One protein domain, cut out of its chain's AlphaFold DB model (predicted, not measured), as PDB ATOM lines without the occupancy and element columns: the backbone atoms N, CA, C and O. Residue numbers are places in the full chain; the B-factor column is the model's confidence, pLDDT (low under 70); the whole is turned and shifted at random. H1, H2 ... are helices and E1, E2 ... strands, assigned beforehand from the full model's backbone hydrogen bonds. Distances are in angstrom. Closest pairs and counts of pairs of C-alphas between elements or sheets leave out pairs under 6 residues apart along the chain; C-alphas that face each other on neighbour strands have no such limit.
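What this domain is: This is residues 3 to 125 of the 127 residues of an uncharacterized protein of viral metagenome (UniProt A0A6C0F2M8). A parallel sheet of four short strands forms a wall with the long helix H1 running along one face, while the short helices H3 and H4 pack on H1 and H6 packs on H4; the other face of the sheet is bare. At one end of the long axis the small hairpin E2 and E3 reaches away from the sheet, while the long link of residues 82 to 95 passes round the other end. The printed part has 123 residues, with six named helices and six named strands in the order E1 E2 E3 H1 E4 H2 H3 H4 E5 H5 H6 E6; the four-stranded sheet has the order E1 E4 E5 E6, and the hairpin is antiparallel. The class is mixed, helices and strands, and the whole is compact, with a radius of gyration of the C-alphas of 14.5 A, yet elongated, spanning 44 by 29 by 24 A.

How they stand to each other: E1, residues 3 to 5, is an edge strand, parallel to its neighbour E4, residues 47 to 52, at 23 degrees; N 3 and O 49 are 2.9 A apart, within hydrogen-bond range. The pairing of E4 is staggered: residues 50 to 52 pair with E1, and residues 47 to 49 with E5, residues 96 to 99. E4 and E5 are parallel at 17 degrees, with N 98 and O 48 2.8 A apart. E5 and the other edge strand, E6, residues 121 to 124, are parallel at 19 degrees, with N 123 and O 97 2.8 A apart. H1, residues 20 to 38, is on one face of this sheet, giving two layers, a sheet and a helix layer. Its height over the sheet is 10.8 A, and it runs along the strands, at 13 degrees to E4 on the local plane. It lies over E4 and only just over E1, where 3 of its C-alphas fall. The hairpin of E2, residues 9 to 12, and E3, residues 15 to 18, has N 10 and O 17 2.8 A apart. H4, residues 76 to 81, is the hub. It touches H1 residues 27 to 34 alone, at a steep tilt of 62 degrees, the same way; the closest C-alphas, of Trp 30 and Leu 76, are 5.6 A apart. H4 touches H6, residues 107 to 116, about perpendicular at 81 degrees, with the C-alphas of Asp 77 and Val 109 closest at 6.2 A. H4 only just touches H5, residues 101 to 104, with 3 pairs of C-alphas within 8 A, the closest being Leu 76 and Phe 104 at 5.6 A. H3, residues 71 to 74, touches H1 residues 22 to 27 alone; the C-alphas of Ile 23 and Ile 74 are closest, at 5.5 A. H2, residues 56 to 63, touches H5, with the C-alphas of Tyr 63 and Val 102 closest at 6.6 A. H2 and H5 only graze the sheet, and H1 and H2 are apart. E4, H2 H3 H4, E5 and E5, H5 H6, E6 are strand-helix-strand units, parallel neighbour strands with helices between; the crossover of the second is right-handed. In H1, H2, H4 and H6 every O i to N i+4 pair is within hydrogen-bond range; H3 and H5 are too short for such a pair.

Where its parts are: E1 begins at C-alpha 3, (289.608, 242.114, 468.370). E2 and E3 measure 10.0 A and 10.4 A from first to last C-alpha. H1 measures 25.6 A and begins at C-alpha 20, (300.767, 252.887, 460.723). E4 measures 16.6 A, H2 10.2 A and H6 14.2 A. E6 ends at C-alpha 124, (285.817, 250.729, 479.516).

The domain as a whole: The C-alphas farthest apart are those of Phe 13 and Arg 92, at 46.4 A. The printed part has no cut. The link from H4 to E5, 14 residues, is long. The mean pLDDT of the printed part is 92.8, and residues 84 to 85 are under 70.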
ATOM      1  N   VAL A   3     288.459 241.564 469.090       92.31
ATOM      2  CA  VAL A   3     289.608 242.114 468.370       92.31
ATOM      3  C   VAL A   3     290.724 242.379 469.363       92.31
ATOM      4  O   VAL A   3     290.543 243.132 470.314       92.31
ATOM      5  N   THR A   4     291.894 241.814 469.104       93.38
ATOM      6  CA  THR A   4     293.119 242.172 469.820       93.38
ATOM      7  C   THR A   4     293.898 243.173 468.978       93.38
ATOM      8  O   THR A   4     294.074 242.968 467.775       93.38
ATOM      9  N   ILE A   5     294.339 244.272 469.588       90.56
ATOM     10  CA  ILE A   5     295.164 245.285 468.929       90.56
ATOM     11  C   ILE A   5     296.529 245.313 469.606       90.56
ATOM     12  O   ILE A   5     296.643 245.659 470.781       90.56
ATOM     13  N   SER A   6     297.568 244.995 468.836       88.56
ATOM     14  CA  SER A   6     298.952 245.188 469.259       88.56
ATOM     15  C   SER A   6     299.340 246.662 469.125       88.56
ATOM     16  O   SER A   6     299.045 247.339 468.125       88.56
ATOM     17  N   ARG A   7     300.009 247.165 470.159       88.25
ATOM     18  CA  ARG A   7     300.532 248.523 470.217       88.25
ATOM     19  C   ARG A   7     301.979 248.550 469.742       88.25
ATOM     20  O   ARG A   7     302.858 247.974 470.377       88.25
ATOM     21  N   GLU A   8     302.235 249.361 468.727       90.62
ATOM     22  CA  GLU A   8     303.566 249.654 468.215       90.62
ATOM     23  C   GLU A   8     303.786 251.171 468.188       90.62
ATOM     24  O   GLU A   8     302.922 251.940 467.750       90.62
ATOM     25  N   LEU A   9     304.949 251.597 468.686       89.44
ATOM     26  CA  LEU A   9     305.375 252.990 468.702       89.44
ATOM     27  C   LEU A   9     306.618 253.169 467.839       89.44
ATOM     28  O   LEU A   9     307.594 252.437 467.991       89.44
ATOM     29  N   ASP A  10     306.594 254.214 467.026       90.00
ATOM     30  CA  ASP A  10     307.733 254.715 466.278       90.00
ATOM     31  C   ASP A  10     308.282 255.983 466.942       90.00
ATOM     32  O   ASP A  10     307.568 256.748 467.606       90.00
ATOM     33  N   HIS A  11     309.577 256.219 466.743       88.00
ATOM     34  CA  HIS A  11     310.268 257.402 467.234       88.00
ATOM     35  C   HIS A  11     310.899 258.169 466.076       88.00
ATOM     36  O   HIS A  11     311.839 257.689 465.446       88.00
ATOM     37  N   GLU A  12     310.445 259.399 465.855       82.00
ATOM     38  CA  GLU A  12     311.052 260.316 464.890       82.00
ATOM     39  C   GLU A  12     311.446 261.611 465.592       82.00
ATOM     40  O   GLU A  12     310.630 262.242 466.263       82.00
ATOM     41  N   PHE A  13     312.714 262.015 465.462       83.81
ATOM     42  CA  PHE A  13     313.236 263.261 466.045       83.81
ATOM     43  C   PHE A  13     312.885 263.444 467.540       83.81
ATOM     44  O   PHE A  13     312.485 264.529 467.966       83.81
ATOM     45  N   ASN A  14     313.023 262.378 468.340       83.31
ATOM     46  CA  ASN A  14     312.656 262.308 469.768       83.31
ATOM     47  C   ASN A  14     311.160 262.496 470.084       83.31
ATOM     48  O   ASN A  14     310.798 262.722 471.239       83.31
ATOM     49  N   ARG A  15     310.277 262.390 469.092       86.00
ATOM     50  CA  ARG A  15     308.823 262.401 469.278       86.00
ATOM     51  C   ARG A  15     308.267 260.993 469.100       86.00
ATOM     52  O   ARG A  15     308.757 260.237 468.267       86.00
ATOM     53  N   MET A  16     307.264 260.651 469.904       91.44
ATOM     54  CA  MET A  16     306.571 259.364 469.838       91.44
ATOM     55  C   MET A  16     305.394 259.439 468.866       91.44
ATOM     56  O   MET A  16     304.621 260.403 468.900       91.44
ATOM     57  N   TYR A  17     305.232 258.390 468.068       93.31
ATOM     58  CA  TYR A  17     304.126 258.191 467.136       93.31
ATOM     59  C   TYR A  17     303.605 256.761 467.265       93.31
ATOM     60  O   TYR A  17     304.384 255.843 467.486       93.31
ATOM     61  N   TYR A  18     302.304 256.545 467.104       93.56
ATOM     62  CA  TYR A  18     301.782 255.211 466.816       93.56
ATOM     63  C   TYR A  18     302.184 254.797 465.405       93.56
ATOM     64  O   TYR A  18     302.111 255.626 464.490       93.56
ATOM     65  N   SER A  19     302.556 253.526 465.235       94.31
ATOM     66  CA  SER A  19     302.864 252.974 463.917       94.31
ATOM     67  C   SER A  19     301.637 253.019 463.004       94.31
ATOM     68  O   SER A  19     300.482 253.007 463.457       94.31
ATOM     69  N   PHE A  20     301.862 253.015 461.689       93.12
ATOM     70  CA  PHE A  20     300.767 252.887 460.723       93.12
ATOM     71  C   PHE A  20     299.961 251.596 460.924       93.12
ATOM     72  O   PHE A  20     298.760 251.586 460.654       93.12
ATOM     73  N   GLY A  21     300.594 250.528 461.424       93.75
ATOM     74  CA  GLY A  21     299.931 249.270 461.762       93.75
ATOM     75  C   GLY A  21     298.924 249.446 462.896       93.75
ATOM     76  O   GLY A  21     297.745 249.117 462.732       93.75
ATOM     77  N   THR A  22     299.352 250.047 464.010       93.88
ATOM     78  CA  THR A  22     298.464 250.359 465.141       93.88
ATOM     79  C   THR A  22     297.325 251.287 464.718       93.88
ATOM     80  O   THR A  22     296.169 251.024 465.058       93.88
ATOM     81  N   ILE A  23     297.612 252.321 463.917       95.50
ATOM     82  CA  ILE A  23     296.578 253.232 463.407       95.50
ATOM     83  C   ILE A  23     295.557 252.492 462.550       95.50
ATOM     84  O   ILE A  23     294.353 252.598 462.785       95.50
ATOM     85  N   ALA A  24     296.020 251.711 461.575       95.31
ATOM     86  CA  ALA A  24     295.138 250.982 460.675       95.31
ATOM     87  C   ALA A  24     294.242 249.987 461.425       95.31
ATOM     88  O   ALA A  24     293.075 249.829 461.066       95.31
ATOM     89  N   ASN A  25     294.758 249.330 462.467       95.19
ATOM     90  CA  ASN A  25     293.983 248.393 463.279       95.19
ATOM     91  C   ASN A  25     292.867 249.098 464.057       95.19
ATOM     92  O   ASN A  25     291.713 248.679 463.964       95.19
ATOM     93  N   TRP A  26     293.171 250.212 464.729       96.50
ATOM     94  CA  TRP A  26     292.152 251.027 465.397       96.50
ATOM     95  C   TRP A  26     291.097 251.540 464.422       96.50
ATOM     96  O   TRP A  26     289.896 251.365 464.640       96.50
ATOM     97  N   GLN A  27     291.536 252.105 463.296       96.19
ATOM     98  CA  GLN A  27     290.618 252.650 462.305       96.19
ATOM     99  C   GLN A  27     289.692 251.587 461.710       96.19
ATOM    100  O   GLN A  27     288.534 251.897 461.447       96.19
ATOM    101  N   LYS A  28     290.153 250.342 461.523       95.62
ATOM    102  CA  LYS A  28     289.292 249.233 461.076       95.62
ATOM    103  C   LYS A  28     288.159 248.963 462.062       95.62
ATOM    104  O   LYS A  28     287.021 248.820 461.628       95.62
ATOM    105  N   VAL A  29     288.446 248.922 463.365       95.56
ATOM    106  CA  VAL A  29     287.406 248.666 464.375       95.56
ATOM    107  C   VAL A  29     286.385 249.799 464.422       95.56
ATOM    108  O   VAL A  29     285.179 249.559 464.435       95.56
ATOM    109  N   TRP A  30     286.852 251.043 464.371       96.81
ATOM    110  CA  TRP A  30     285.975 252.212 464.305       96.81
ATOM    111  C   TRP A  30     285.120 252.243 463.047       96.81
ATOM    112  O   TRP A  30     283.947 252.608 463.119       96.81
ATOM    113  N   ARG A  31     285.664 251.783 461.920       96.12
ATOM    114  CA  ARG A  31     284.917 251.638 460.670       96.12
ATOM    115  C   ARG A  31     283.786 250.623 460.812       96.12
ATOM    116  O   ARG A  31     282.677 250.932 460.412       96.12
ATOM    117  N   VAL A  32     284.015 249.494 461.492       95.88
ATOM    118  CA  VAL A  32     282.950 248.517 461.800       95.88
ATOM    119  C   VAL A  32     281.818 249.152 462.616       95.88
ATOM    120  O   VAL A  32     280.653 248.990 462.262       95.88
ATOM    121  N   LEU A  33     282.136 249.912 463.673       95.94
ATOM    122  CA  LEU A  33     281.111 250.615 464.459       95.94
ATOM    123  C   LEU A  33     280.344 251.645 463.623       95.94
ATOM    124  O   LEU A  33     279.125 251.751 463.738       95.94
ATOM    125  N   CYS A  34     281.044 252.402 462.780       95.88
ATOM    126  CA  CYS A  34     280.402 253.374 461.903       95.88
ATOM    127  C   CYS A  34     279.517 252.676 460.857       95.88
ATOM    128  O   CYS A  34     278.365 253.059 460.683       95.88
ATOM    129  N   ASP A  35     279.994 251.608 460.222       95.44
ATOM    130  CA  ASP A  35     279.223 250.827 459.253       95.44
ATOM    131  C   ASP A  35     277.944 250.270 459.880       95.44
ATOM    132  O   ASP A  35     276.872 250.391 459.295       95.44
ATOM    133  N   MET A  36     278.008 249.777 461.120       95.69
ATOM    134  CA  MET A  36     276.816 249.350 461.857       95.69
ATOM    135  C   MET A  36     275.800 250.478 462.102       95.69
ATOM    136  O   MET A  36     274.614 250.184 462.243       95.69
ATOM    137  N   ALA A  37     276.223 251.743 462.168       95.69
ATOM    138  CA  ALA A  37     275.341 252.895 462.387       95.69
ATOM    139  C   ALA A  37     274.823 253.541 461.089       95.69
ATOM    140  O   ALA A  37     273.811 254.245 461.117       95.69
ATOM    141  N   TYR A  38     275.517 253.346 459.962       95.50
ATOM    142  CA  TYR A  38     275.228 254.029 458.690       95.50
ATOM    143  C   TYR A  38     274.818 253.090 457.544       95.50
ATOM    144  O   TYR A  38     274.158 253.544 456.605       95.50
ATOM    145  N   ASP A  39     275.132 251.794 457.618       93.38
ATOM    146  CA  ASP A  39     274.701 250.773 456.662       93.38
ATOM    147  C   ASP A  39     273.986 249.590 457.344       93.38
ATOM    148  O   ASP A  39     274.588 248.710 457.954       93.38
ATOM    149  N   ALA A  40     272.664 249.518 457.167       90.50
ATOM    150  CA  ALA A  40     271.841 248.423 457.685       90.50
ATOM    151  C   ALA A  40     272.161 247.053 457.054       90.50
ATOM    152  O   ALA A  40     271.701 246.029 457.556       90.50
ATOM    153  N   LYS A  41     272.914 247.020 455.947       93.38
ATOM    154  CA  LYS A  41     273.380 245.786 455.298       93.38
ATOM    155  C   LYS A  41     274.769 245.353 455.765       93.38
ATOM    156  O   LYS A  41     275.184 244.248 455.415       93.38
ATOM    157  N   ALA A  42     275.482 246.191 456.517       94.25
ATOM    158  CA  ALA A  42     276.773 245.820 457.076       94.25
ATOM    159  C   ALA A  42     276.623 244.641 458.055       94.25
ATOM    160  O   ALA A  42     275.538 244.440 458.615       94.25
ATOM    161  N   PRO A  43     277.692 243.859 458.290       95.56
ATOM    162  CA  PRO A  43     277.707 242.854 459.342       95.56
ATOM    163  C   PRO A  43     277.284 243.448 460.688       95.56
ATOM    164  O   PRO A  43     277.787 244.484 461.116       95.56
ATOM    165  N   GLN A  44     276.341 242.777 461.341       95.31
ATOM    166  CA  GLN A  44     275.789 243.186 462.626       95.31
ATOM    167  C   GLN A  44     276.436 242.354 463.732       95.31
ATOM    168  O   GLN A  44     276.581 241.139 463.587       95.31
ATOM    169  N   TYR A  45     276.815 242.996 464.833       96.69
ATOM    170  CA  TYR A  45     277.455 242.342 465.971       96.69
ATOM    171  C   TYR A  45     276.711 242.665 467.260       96.69
ATOM    172  O   TYR A  45     276.393 243.822 467.513       96.69
ATOM    173  N   GLU A  46     276.491 241.653 468.093       97.81
ATOM    174  CA  GLU A  46     275.886 241.846 469.416       97.81
ATOM    175  C   GLU A  46     276.896 242.343 470.448       97.81
ATOM    176  O   GLU A  46     276.588 243.164 471.309       97.81
ATOM    177  N   HIS A  47     278.139 241.892 470.319       97.81
ATOM    178  CA  HIS A  47     279.212 242.208 471.249       97.81
ATOM    179  C   HIS A  47     280.448 242.610 470.468       97.81
ATOM    180  O   HIS A  47     280.862 241.884 469.560       97.81
ATOM    181  N   ILE A  48     281.054 243.739 470.819       97.62
ATOM    182  CA  ILE A  48     282.360 244.147 470.305       97.62
ATOM    183  C   ILE A  48     283.291 244.328 471.494       97.62
ATOM    184  O   ILE A  48     283.079 245.207 472.323       97.62
ATOM    185  N   ALA A  49     284.328 243.501 471.580       97.56
ATOM    186  CA  ALA A  49     285.346 243.621 472.611       97.56
ATOM    187  C   ALA A  49     286.706 243.858 471.968       97.56
ATOM    188  O   ALA A  49     287.150 243.056 471.148       97.56
ATOM    189  N   ILE A  50     287.349 244.961 472.339       96.50
ATOM    190  CA  ILE A  50     288.714 245.278 471.934       96.50
ATOM    191  C   ILE A  50     289.625 245.028 473.125       96.50
ATOM    192  O   ILE A  50     289.337 245.511 474.218       96.50
ATOM    193  N   ARG A  51     290.709 244.288 472.924       95.69
ATOM    194  CA  ARG A  51     291.711 243.975 473.948       95.69
ATOM    195  C   ARG A  51     293.084 244.463 473.509       95.69
ATOM    196  O   ARG A  51     293.394 244.429 472.315       95.69
ATOM    197  N   ALA A  52     293.893 244.902 474.463       93.00
ATOM    198  CA  ALA A  52     295.326 245.014 474.252       93.00
ATOM    199  C   ALA A  52     295.943 243.610 474.194       93.00
ATOM    200  O   ALA A  52     295.448 242.679 474.828       93.00
ATOM    201  N   ASP A  53     297.026 243.469 473.435       90.25
ATOM    202  CA  ASP A  53     297.779 242.210 473.340       90.25
ATOM    203  C   ASP A  53     298.438 241.847 474.686       90.25
ATOM    204  O   ASP A  53     298.385 240.705 475.135       90.25
ATOM    205  N   ASP A  54     298.975 242.861 475.380       87.50
ATOM    206  CA  ASP A  54     299.686 242.693 476.652       87.50
ATOM    207  C   ASP A  54     298.832 243.054 477.878       87.50
ATOM    208  O   ASP A  54     298.622 242.245 478.783       87.50
ATOM    209  N   SER A  55     298.389 244.313 477.976       93.12
ATOM    210  CA  SER A  55     297.702 244.820 479.167       93.12
ATOM    211  C   SER A  55     296.815 246.019 478.857       93.12
ATOM    212  O   SER A  55     297.312 247.113 478.588       93.12
ATOM    213  N   ASP A  56     295.500 245.829 479.019       93.88
ATOM    214  CA  ASP A  56     294.500 246.892 478.850       93.88
ATOM    215  C   ASP A  56     294.837 248.121 479.721       93.88
ATOM    216  O   ASP A  56     294.749 249.251 479.253       93.88
ATOM    217  N   THR A  57     295.293 247.924 480.967       93.69
ATOM    218  CA  THR A  57     295.650 249.029 481.879       93.69
ATOM    219  C   THR A  57     296.872 249.813 481.415       93.69
ATOM    220  O   THR A  57     296.882 251.043 481.472       93.69
ATOM    221  N   GLN A  58     297.930 249.126 480.981       90.81
ATOM    222  CA  GLN A  58     299.146 249.813 480.539       90.81
ATOM    223  C   GLN A  58     298.896 250.588 479.246       90.81
ATOM    224  O   GLN A  58     299.325 251.738 479.129       90.81
ATOM    225  N   ASP A  59     298.160 249.990 478.311       91.38
ATOM    226  CA  ASP A  59     297.822 250.641 477.051       91.38
ATOM    227  C   ASP A  59     296.833 251.786 477.252       91.38
ATOM    228  O   ASP A  59     297.038 252.849 476.676       91.38
ATOM    229  N   ALA A  60     295.833 251.650 478.132       91.88
ATOM    230  CA  ALA A  60     294.935 252.754 478.475       91.88
ATOM    231  C   ALA A  60     295.702 253.977 479.008       91.88
ATOM    232  O   ALA A  60     295.460 255.100 478.560       91.88
ATOM    233  N   ARG A  61     296.674 253.768 479.908       90.62
ATOM    234  CA  ARG A  61     297.520 254.848 480.449       90.62
ATOM    235  C   ARG A  61     298.366 255.520 479.383       90.62
ATOM    236  O   ARG A  61     298.512 256.740 479.394       90.62
ATOM    237  N   LEU A  62     298.925 254.739 478.468       89.69
ATOM    238  CA  LEU A  62     299.720 255.288 477.383       89.69
ATOM    239  C   LEU A  62     298.848 256.033 476.370       89.69
ATOM    240  O   LEU A  62     299.208 257.133 475.966       89.69
ATOM    241  N   TYR A  63     297.694 255.480 476.000       90.25
ATOM    242  CA  TYR A  63     296.728 256.173 475.158       90.25
ATOM    243  C   TYR A  63     296.237 257.463 475.820       90.25
ATOM    244  O   TYR A  63     295.919 258.404 475.112       90.25
ATOM    245  N   ALA A  64     296.207 257.553 477.152       87.12
ATOM    246  CA  ALA A  64     295.929 258.796 477.876       87.12
ATOM    247  C   ALA A  64     297.101 259.795 477.885       87.12
ATOM    248  O   ALA A  64     296.907 260.966 478.214       87.12
ATOM    249  N   SER A  65     298.309 259.366 477.514       85.06
ATOM    250  CA  SER A  65     299.484 260.226 477.476       85.06
ATOM    251  C   SER A  65     299.484 261.120 476.237       85.06
ATOM    252  O   SER A  65     299.644 260.655 475.111       85.06
ATOM    253  N   TYR A  66     299.451 262.436 476.454       76.38
ATOM    254  CA  TYR A  66     299.579 263.455 475.401       76.38
ATOM    255  C   TYR A  66     300.975 263.523 474.748       76.38
ATOM    256  O   TYR A  66     301.270 264.437 473.980       76.38
ATOM    257  N   THR A  67     301.873 262.591 475.072       85.69
ATOM    258  CA  THR A  67     303.237 262.546 474.530       85.69
ATOM    259  C   THR A  67     303.285 262.030 473.092       85.69
ATOM    260  O   THR A  67     304.248 262.322 472.380       85.69
ATOM    261  N   VAL A  68     302.264 261.284 472.653       89.88
ATOM    262  CA  VAL A  68     302.209 260.685 471.313       89.88
ATOM    263  C   VAL A  68     301.532 261.642 470.330       89.88
ATOM    264  O   VAL A  68     300.360 261.981 470.465       89.88
ATOM    265  N   GLN A  69     302.271 262.090 469.315       89.56
ATOM    266  CA  GLN A  69     301.874 263.221 468.461       89.56
ATOM    267  C   GLN A  69     300.646 262.937 467.584       89.56
ATOM    268  O   GLN A  69     299.845 263.828 467.306       89.56
ATOM    269  N   ASN A  70     300.491 261.694 467.134       92.44
ATOM    270  CA  ASN A  70     299.436 261.269 466.214       92.44
ATOM    271  C   ASN A  70     298.299 260.504 466.913       92.44
ATOM    272  O   ASN A  70     297.562 259.769 466.263       92.44
ATOM    273  N   GLN A  71     298.123 260.693 468.226       92.31
ATOM    274  CA  GLN A  71     297.073 260.032 469.007       92.31
ATOM    275  C   GLN A  71     295.660 260.263 468.450       92.31
ATOM    276  O   GLN A  71     294.827 259.365 468.488       92.31
ATOM    277  N   HIS A  72     295.383 261.440 467.890       92.31
ATOM    278  CA  HIS A  72     294.080 261.734 467.287       92.31
ATOM    279  C   HIS A  72     293.700 260.743 466.171       92.31
ATOM    280  O   HIS A  72     292.522 260.436 466.025       92.31
ATOM    281  N   LEU A  73     294.677 260.170 465.453       94.69
ATOM    282  CA  LEU A  73     294.432 259.245 464.339       94.69
ATOM    283  C   LEU A  73     293.832 257.897 464.760       94.69
ATOM    284  O   LEU A  73     293.297 257.180 463.910       94.69
ATOM    285  N   ILE A  74     293.942 257.541 466.045       94.81
ATOM    286  CA  ILE A  74     293.397 256.299 466.608       94.81
ATOM    287  C   ILE A  74     292.091 256.513 467.380       94.81
ATOM    288  O   ILE A  74     291.513 255.552 467.883       94.81
ATOM    289  N   CYS A  75     291.598 257.748 467.466       95.50
ATOM    290  CA  CYS A  75     290.322 258.054 468.099       95.50
ATOM    291  C   CYS A  75     289.149 257.736 467.161       95.50
ATOM    292  O   CYS A  75     289.225 257.936 465.949       95.50
ATOM    293  N   LEU A  76     288.023 257.309 467.732       96.44
ATOM    294  CA  LEU A  76     286.793 257.040 466.981       96.44
ATOM    295  C   LEU A  76     286.281 258.281 466.238       96.44
ATOM    296  O   LEU A  76     285.795 258.168 465.119       96.44
ATOM    297  N   ASP A  77     286.446 259.465 466.830       95.19
ATOM    298  CA  ASP A  77     286.066 260.747 466.223       95.19
ATOM    299  C   ASP A  77     286.723 260.965 464.849       95.19
ATOM    300  O   ASP A  77     286.063 261.418 463.919       95.19
ATOM    301  N   GLU A  78     287.988 260.569 464.684       94.62
ATOM    302  CA  GLU A  78     288.705 260.703 463.410       94.62
ATOM    303  C   GLU A  78     288.008 259.918 462.293       94.62
ATOM    304  O   GLU A  78     287.745 260.438 461.208       94.62
ATOM    305  N   VAL A  79     287.650 258.662 462.573       94.81
ATOM    306  CA  VAL A  79     286.969 257.808 461.595       94.81
ATOM    307  C   VAL A  79     285.530 258.257 461.400       94.81
ATOM    308  O   VAL A  79     285.080 258.351 460.261       94.81
ATOM    309  N   TRP A  80     284.818 258.589 462.475       94.12
ATOM    310  CA  TRP A  80     283.429 259.031 462.408       94.12
ATOM    311  C   TRP A  80     283.270 260.294 461.550       94.12
ATOM    312  O   TRP A  80     282.377 260.342 460.707       94.12
ATOM    313  N   ARG A  81     284.177 261.273 461.665       90.06
ATOM    314  CA  ARG A  81     284.168 262.492 460.831       90.06
ATOM    315  C   ARG A  81     284.342 262.225 459.339       90.06
ATOM    316  O   ARG A  81     283.898 263.035 458.532       90.06
ATOM    317  N   SER A  82     284.974 261.113 458.966       89.56
ATOM    318  CA  SER A  82     285.133 260.724 457.559       89.56
ATOM    319  C   SER A  82     283.840 260.191 456.924       89.56
ATOM    320  O   SER A  82     283.748 260.103 455.698       89.56
ATOM    321  N   TYR A  83     282.822 259.859 457.730       87.56
ATOM    322  CA  TYR A  83     281.515 259.430 457.234       87.56
ATOM    323  C   TYR A  83     280.698 260.653 456.801       87.56
ATOM    324  O   TYR A  83     279.839 261.158 457.515       87.56
ATOM    325  N   ASP A  84     280.947 261.095 455.569       65.94
ATOM    326  CA  ASP A  84     280.279 262.220 454.890       65.94
ATOM    327  C   ASP A  84     278.828 261.904 454.438       65.94
ATOM    328  O   ASP A  84     278.211 262.640 453.670       65.94
ATOM    329  N   LYS A  85     278.246 260.765 454.855       66.81
ATOM    330  CA  LYS A  85     276.925 260.312 454.382       66.81
ATOM    331  C   LYS A  85     275.941 259.984 455.505       66.81
ATOM    332  O   LYS A  85     276.149 259.060 456.277       66.81
ATOM    333  N   LYS A  86     274.767 260.615 455.364       70.56
ATOM    334  CA  LYS A  86     273.446 260.305 455.944       70.56
ATOM    335  C   LYS A  86     273.286 260.493 457.448       70.56
ATOM    336  O   LYS A  86     274.226 260.564 458.217       70.56
ATOM    337  N   VAL A  87     272.015 260.602 457.821       85.62
ATOM    338  CA  VAL A  87     271.533 260.482 459.192       85.62
ATOM    339  C   VAL A  87     271.805 259.038 459.638       85.62
ATOM    340  O   VAL A  87     271.399 258.127 458.907       85.62
ATOM    341  N   PRO A  88     272.491 258.809 460.772       92.50
ATOM    342  CA  PRO A  88     272.656 257.464 461.316       92.50
ATOM    343  C   PRO A  88     271.284 256.843 461.596       92.50
ATOM    344  O   PRO A  88     270.296 257.557 461.787       92.50
ATOM    345  N   PHE A  89     271.197 255.519 461.628       93.06
ATOM    346  CA  PHE A  89     269.979 254.836 462.057       93.06
ATOM    347  C   PHE A  89     270.166 254.199 463.434       93.06
ATOM    348  O   PHE A  89     271.280 254.000 463.912       93.06
ATOM    349  N   VAL A  90     269.041 253.888 464.075       96.62
ATOM    350  CA  VAL A  90     269.031 253.186 465.357       96.62
ATOM    351  C   VAL A  90     269.279 251.702 465.113       96.62
ATOM    352  O   VAL A  90     268.448 251.009 464.525       96.62
ATOM    353  N   ASN A  91     270.405 251.218 465.608       96.00
ATOM    354  CA  ASN A  91     270.824 249.835 465.619       96.00
ATOM    355  C   ASN A  91     270.722 249.271 467.043       96.00
ATOM    356  O   ASN A  91     271.441 249.679 467.950       96.00
ATOM    357  N   ARG A  92     269.817 248.310 467.230       96.75
ATOM    358  CA  ARG A  92     269.577 247.647 468.523       96.75
ATOM    359  C   ARG A  92     270.274 246.296 468.657       96.75
ATOM    360  O   ARG A  92     270.062 245.602 469.642       96.75
ATOM    361  N   ASN A  93     271.058 245.899 467.655       96.88
ATOM    362  CA  ASN A  93     271.761 244.623 467.694       96.88
ATOM    363  C   ASN A  93     272.962 244.698 468.631       96.88
ATOM    364  O   ASN A  93     273.221 243.731 469.326       96.88
ATOM    365  N   LEU A  94     273.679 245.828 468.669       97.94
ATOM    366  CA  LEU A  94     274.837 245.984 469.546       97.94
ATOM    367  C   LEU A  94     274.384 246.122 471.004       97.94
ATOM    368  O   LEU A  94     273.768 247.119 471.371       97.94
ATOM    369  N   LEU A  95     274.725 245.135 471.824       98.06
ATOM    370  CA  LEU A  95     274.375 245.053 473.240       98.06
ATOM    371  C   LEU A  95     275.543 245.441 474.141       98.06
ATOM    372  O   LEU A  95     275.322 246.022 475.197       98.06
ATOM    373  N   SER A  96     276.788 245.161 473.740       98.19
ATOM    374  CA  SER A  96     277.951 245.595 474.519       98.19
ATOM    375  C   SER A  96     279.165 245.993 473.685       98.19
ATOM    376  O   SER A  96     279.463 245.406 472.640       98.19
ATOM    377  N   LEU A  97     279.881 246.999 474.190       98.12
ATOM    378  CA  LEU A  97     281.120 247.516 473.623       98.12
ATOM    379  C   LEU A  97     282.191 247.606 474.718       98.12
ATOM    380  O   LEU A  97     282.005 248.340 475.680       98.12
ATOM    381  N   TYR A  98     283.318 246.907 474.568       97.94
ATOM    382  CA  TYR A  98     284.466 247.001 475.478       97.94
ATOM    383  C   TYR A  98     285.657 247.686 474.795       97.94
ATOM    384  O   TYR A  98     286.216 247.139 473.843       97.94
ATOM    385  N   VAL A  99     286.012 248.896 475.247       96.62
ATOM    386  CA  VAL A  99     286.955 249.808 474.561       96.62
ATOM    387  C   VAL A  99     287.761 250.675 475.538       96.62
ATOM    388  O   VAL A  99     287.308 250.925 476.654       96.62
ATOM    389  N   PRO A 100     288.921 251.232 475.149       95.56
ATOM    390  CA  PRO A 100     289.594 252.247 475.952       95.56
ATOM    391  C   PRO A 100     288.806 253.559 475.929       95.56
ATOM    392  O   PRO A 100     288.471 254.085 474.865       95.56
ATOM    393  N   ARG A 101     288.550 254.131 477.113       95.50
ATOM    394  CA  ARG A 101     287.777 255.375 477.256       95.50
ATOM    395  C   ARG A 101     288.365 256.509 476.425       95.50
ATOM    396  O   ARG A 101     287.637 257.162 475.684       95.50
ATOM    397  N   VAL A 102     289.674 256.732 476.525       93.44
ATOM    398  CA  VAL A 102     290.359 257.870 475.892       93.44
ATOM    399  C   VAL A 102     290.185 257.926 474.369       93.44
ATOM    400  O   VAL A 102     290.128 259.016 473.810       93.44
ATOM    401  N   LEU A 103     290.022 256.783 473.698       94.94
ATOM    402  CA  LEU A 103     289.849 256.735 472.240       94.94
ATOM    403  C   LEU A 103     288.385 256.904 471.798       94.94
ATOM    404  O   LEU A 103     288.112 257.056 470.608       94.94
ATOM    405  N   PHE A 104     287.447 256.892 472.750       94.62
ATOM    406  CA  PHE A 104     286.001 256.924 472.516       94.62
ATOM    407  C   PHE A 104     285.328 258.203 473.051       94.62
ATOM    408  O   PHE A 104     284.316 258.657 472.523       94.62
ATOM    409  N   HIS A 105     285.856 258.796 474.124       86.88
ATOM    410  CA  HIS A 105     285.137 259.729 475.000       86.88
ATOM    411  C   HIS A 105     285.134 261.193 474.512       86.88
ATOM    412  O   HIS A 105     285.476 262.097 475.272       86.88
ATOM    413  N   CYS A 106     284.736 261.463 473.264       90.38
ATOM    414  CA  CYS A 106     284.414 262.830 472.830       90.38
ATOM    415  C   CYS A 106     282.890 263.058 472.826       90.38
ATOM    416  O   CYS A 106     282.112 262.136 472.579       90.38
ATOM    417  N   LEU A 107     282.442 264.289 473.108       89.88
ATOM    418  CA  LEU A 107     281.014 264.601 473.281       89.88
ATOM    419  C   LEU A 107     280.178 264.275 472.031       89.88
ATOM    420  O   LEU A 107     279.070 263.750 472.141       89.88
ATOM    421  N   GLY A 108     280.714 264.567 470.841       92.56
ATOM    422  CA  GLY A 108     280.052 264.257 469.571       92.56
ATOM    423  C   GLY A 108     279.845 262.755 469.389       92.56
ATOM    424  O   GLY A 108     278.718 262.319 469.153       92.56
ATOM    425  N   VAL A 109     280.905 261.970 469.603       94.69
ATOM    426  CA  VAL A 109     280.873 260.504 469.527       94.69
ATOM    427  C   VAL A 109     279.903 259.918 470.544       94.69
ATOM    428  O   VAL A 109     279.116 259.055 470.183       94.69
ATOM    429  N   GLN A 110     279.878 260.399 471.787       94.88
ATOM    430  CA  GLN A 110     278.945 259.881 472.795       94.88
ATOM    431  C   GLN A 110     277.483 260.102 472.418       94.88
ATOM    432  O   GLN A 110     276.666 259.190 472.548       94.88
ATOM    433  N   ASN A 111     277.147 261.302 471.942       94.69
ATOM    434  CA  ASN A 111     275.784 261.621 471.530       94.69
ATOM    435  C   ASN A 111     275.367 260.796 470.309       94.69
ATOM    436  O   ASN A 111     274.281 260.216 470.296       94.69
ATOM    437  N   TRP A 112     276.249 260.707 469.311       95.19
ATOM    438  CA  TRP A 112     276.045 259.870 468.132       95.19
ATOM    439  C   TRP A 112     275.883 258.391 468.503       95.19
ATOM    440  O   TRP A 112     274.962 257.733 468.017       95.19
ATOM    441  N   PHE A 113     276.735 257.881 469.390       96.69
ATOM    442  CA  PHE A 113     276.720 256.488 469.808       96.69
ATOM    443  C   PHE A 113     275.450 256.163 470.585       96.69
ATOM    444  O   PHE A 113     274.782 255.190 470.271       96.69
ATOM    445  N   LYS A 114     275.052 257.013 471.539       96.44
ATOM    446  CA  LYS A 114     273.813 256.828 472.306       96.44
ATOM    447  C   LYS A 114     272.565 256.879 471.422       96.44
ATOM    448  O   LYS A 114     271.592 256.187 471.699       96.44
ATOM    449  N   PHE A 115     272.573 257.703 470.375       96.12
ATOM    450  CA  PHE A 115     271.496 257.720 469.390       96.12
ATOM    451  C   PHE A 115     271.473 256.435 468.551       96.12
ATOM    452  O   PHE A 115     270.416 255.830 468.382       96.12
ATOM    453  N   SER A 116     272.632 256.026 468.030       96.88
ATOM    454  CA  SER A 116     272.734 254.918 467.074       96.88
ATOM    455  C   SER A 116     272.648 253.553 467.754       96.88
ATOM    456  O   SER A 116     272.139 252.621 467.154       96.88
ATOM    457  N   PHE A 117     273.086 253.432 469.005       97.81
ATOM    458  CA  PHE A 117     273.150 252.188 469.778       97.81
ATOM    459  C   PHE A 117     272.559 252.396 471.184       97.81
ATOM    460  O   PHE A 117     273.275 252.309 472.183       97.81
ATOM    461  N   PRO A 118     271.258 252.719 471.298       97.62
ATOM    462  CA  PRO A 118     270.650 253.132 472.566       97.62
ATOM    463  C   PRO A 118     270.606 252.022 473.621       97.62
ATOM    464  O   PRO A 118     270.559 252.327 474.811       97.62
ATOM    465  N   ASP A 119     270.629 250.762 473.183       97.25
ATOM    466  CA  ASP A 119     270.548 249.576 474.040       97.25
ATOM    467  C   ASP A 119     271.944 248.991 474.358       97.25
ATOM    468  O   ASP A 119     272.047 247.984 475.056       97.25
ATOM    469  N   CYS A 120     273.023 249.611 473.858       98.19
ATOM    470  CA  CYS A 120     274.388 249.136 474.061       98.19
ATOM    471  C   CYS A 120     274.976 249.624 475.391       98.19
ATOM    472  O   CYS A 120     275.051 250.829 475.652       98.19
ATOM    473  N   GLU A 121     275.493 248.696 476.194       97.81
ATOM    474  CA  GLU A 121     276.313 249.007 477.360       97.81
ATOM    475  C   GLU A 121     277.791 249.160 476.967       97.81
ATOM    476  O   GLU A 121     278.417 248.251 476.414       97.81
ATOM    477  N   VAL A 122     278.372 250.326 477.264       97.38
ATOM    478  CA  VAL A 122     279.794 250.591 477.014       97.38
ATOM    479  C   VAL A 122     280.596 250.315 478.281       97.38
ATOM    480  O   VAL A 122     280.482 251.029 479.278       97.38
ATOM    481  N   HIS A 123     281.456 249.309 478.213       97.69
ATOM    482  CA  HIS A 123     282.440 248.981 479.229       97.69
ATOM    483  C   HIS A 123     283.803 249.546 478.827       97.69
ATOM    484  O   HIS A 123     284.238 249.421 477.681       97.69
ATOM    485  N   TYR A 124     284.503 250.157 479.778       97.06
ATOM    486  CA  TYR A 124     285.817 250.729 479.516       97.06
ATOM    487  C   TYR A 124     286.938 249.833 480.025       97.06
ATOM    488  O   TYR A 124     286.772 249.129 481.023       97.06
ATOM    489  N   TRP A 125     288.085 249.894 479.348       96.25
ATOM    490  CA  TRP A 125     289.331 249.337 479.868       96.25
ATOM    491  C   TRP A 125     289.639 249.900 481.267       96.25
ATOM    492  O   TRP A 125     289.295 251.053 481.543       96.25
TER     493      TRP A 125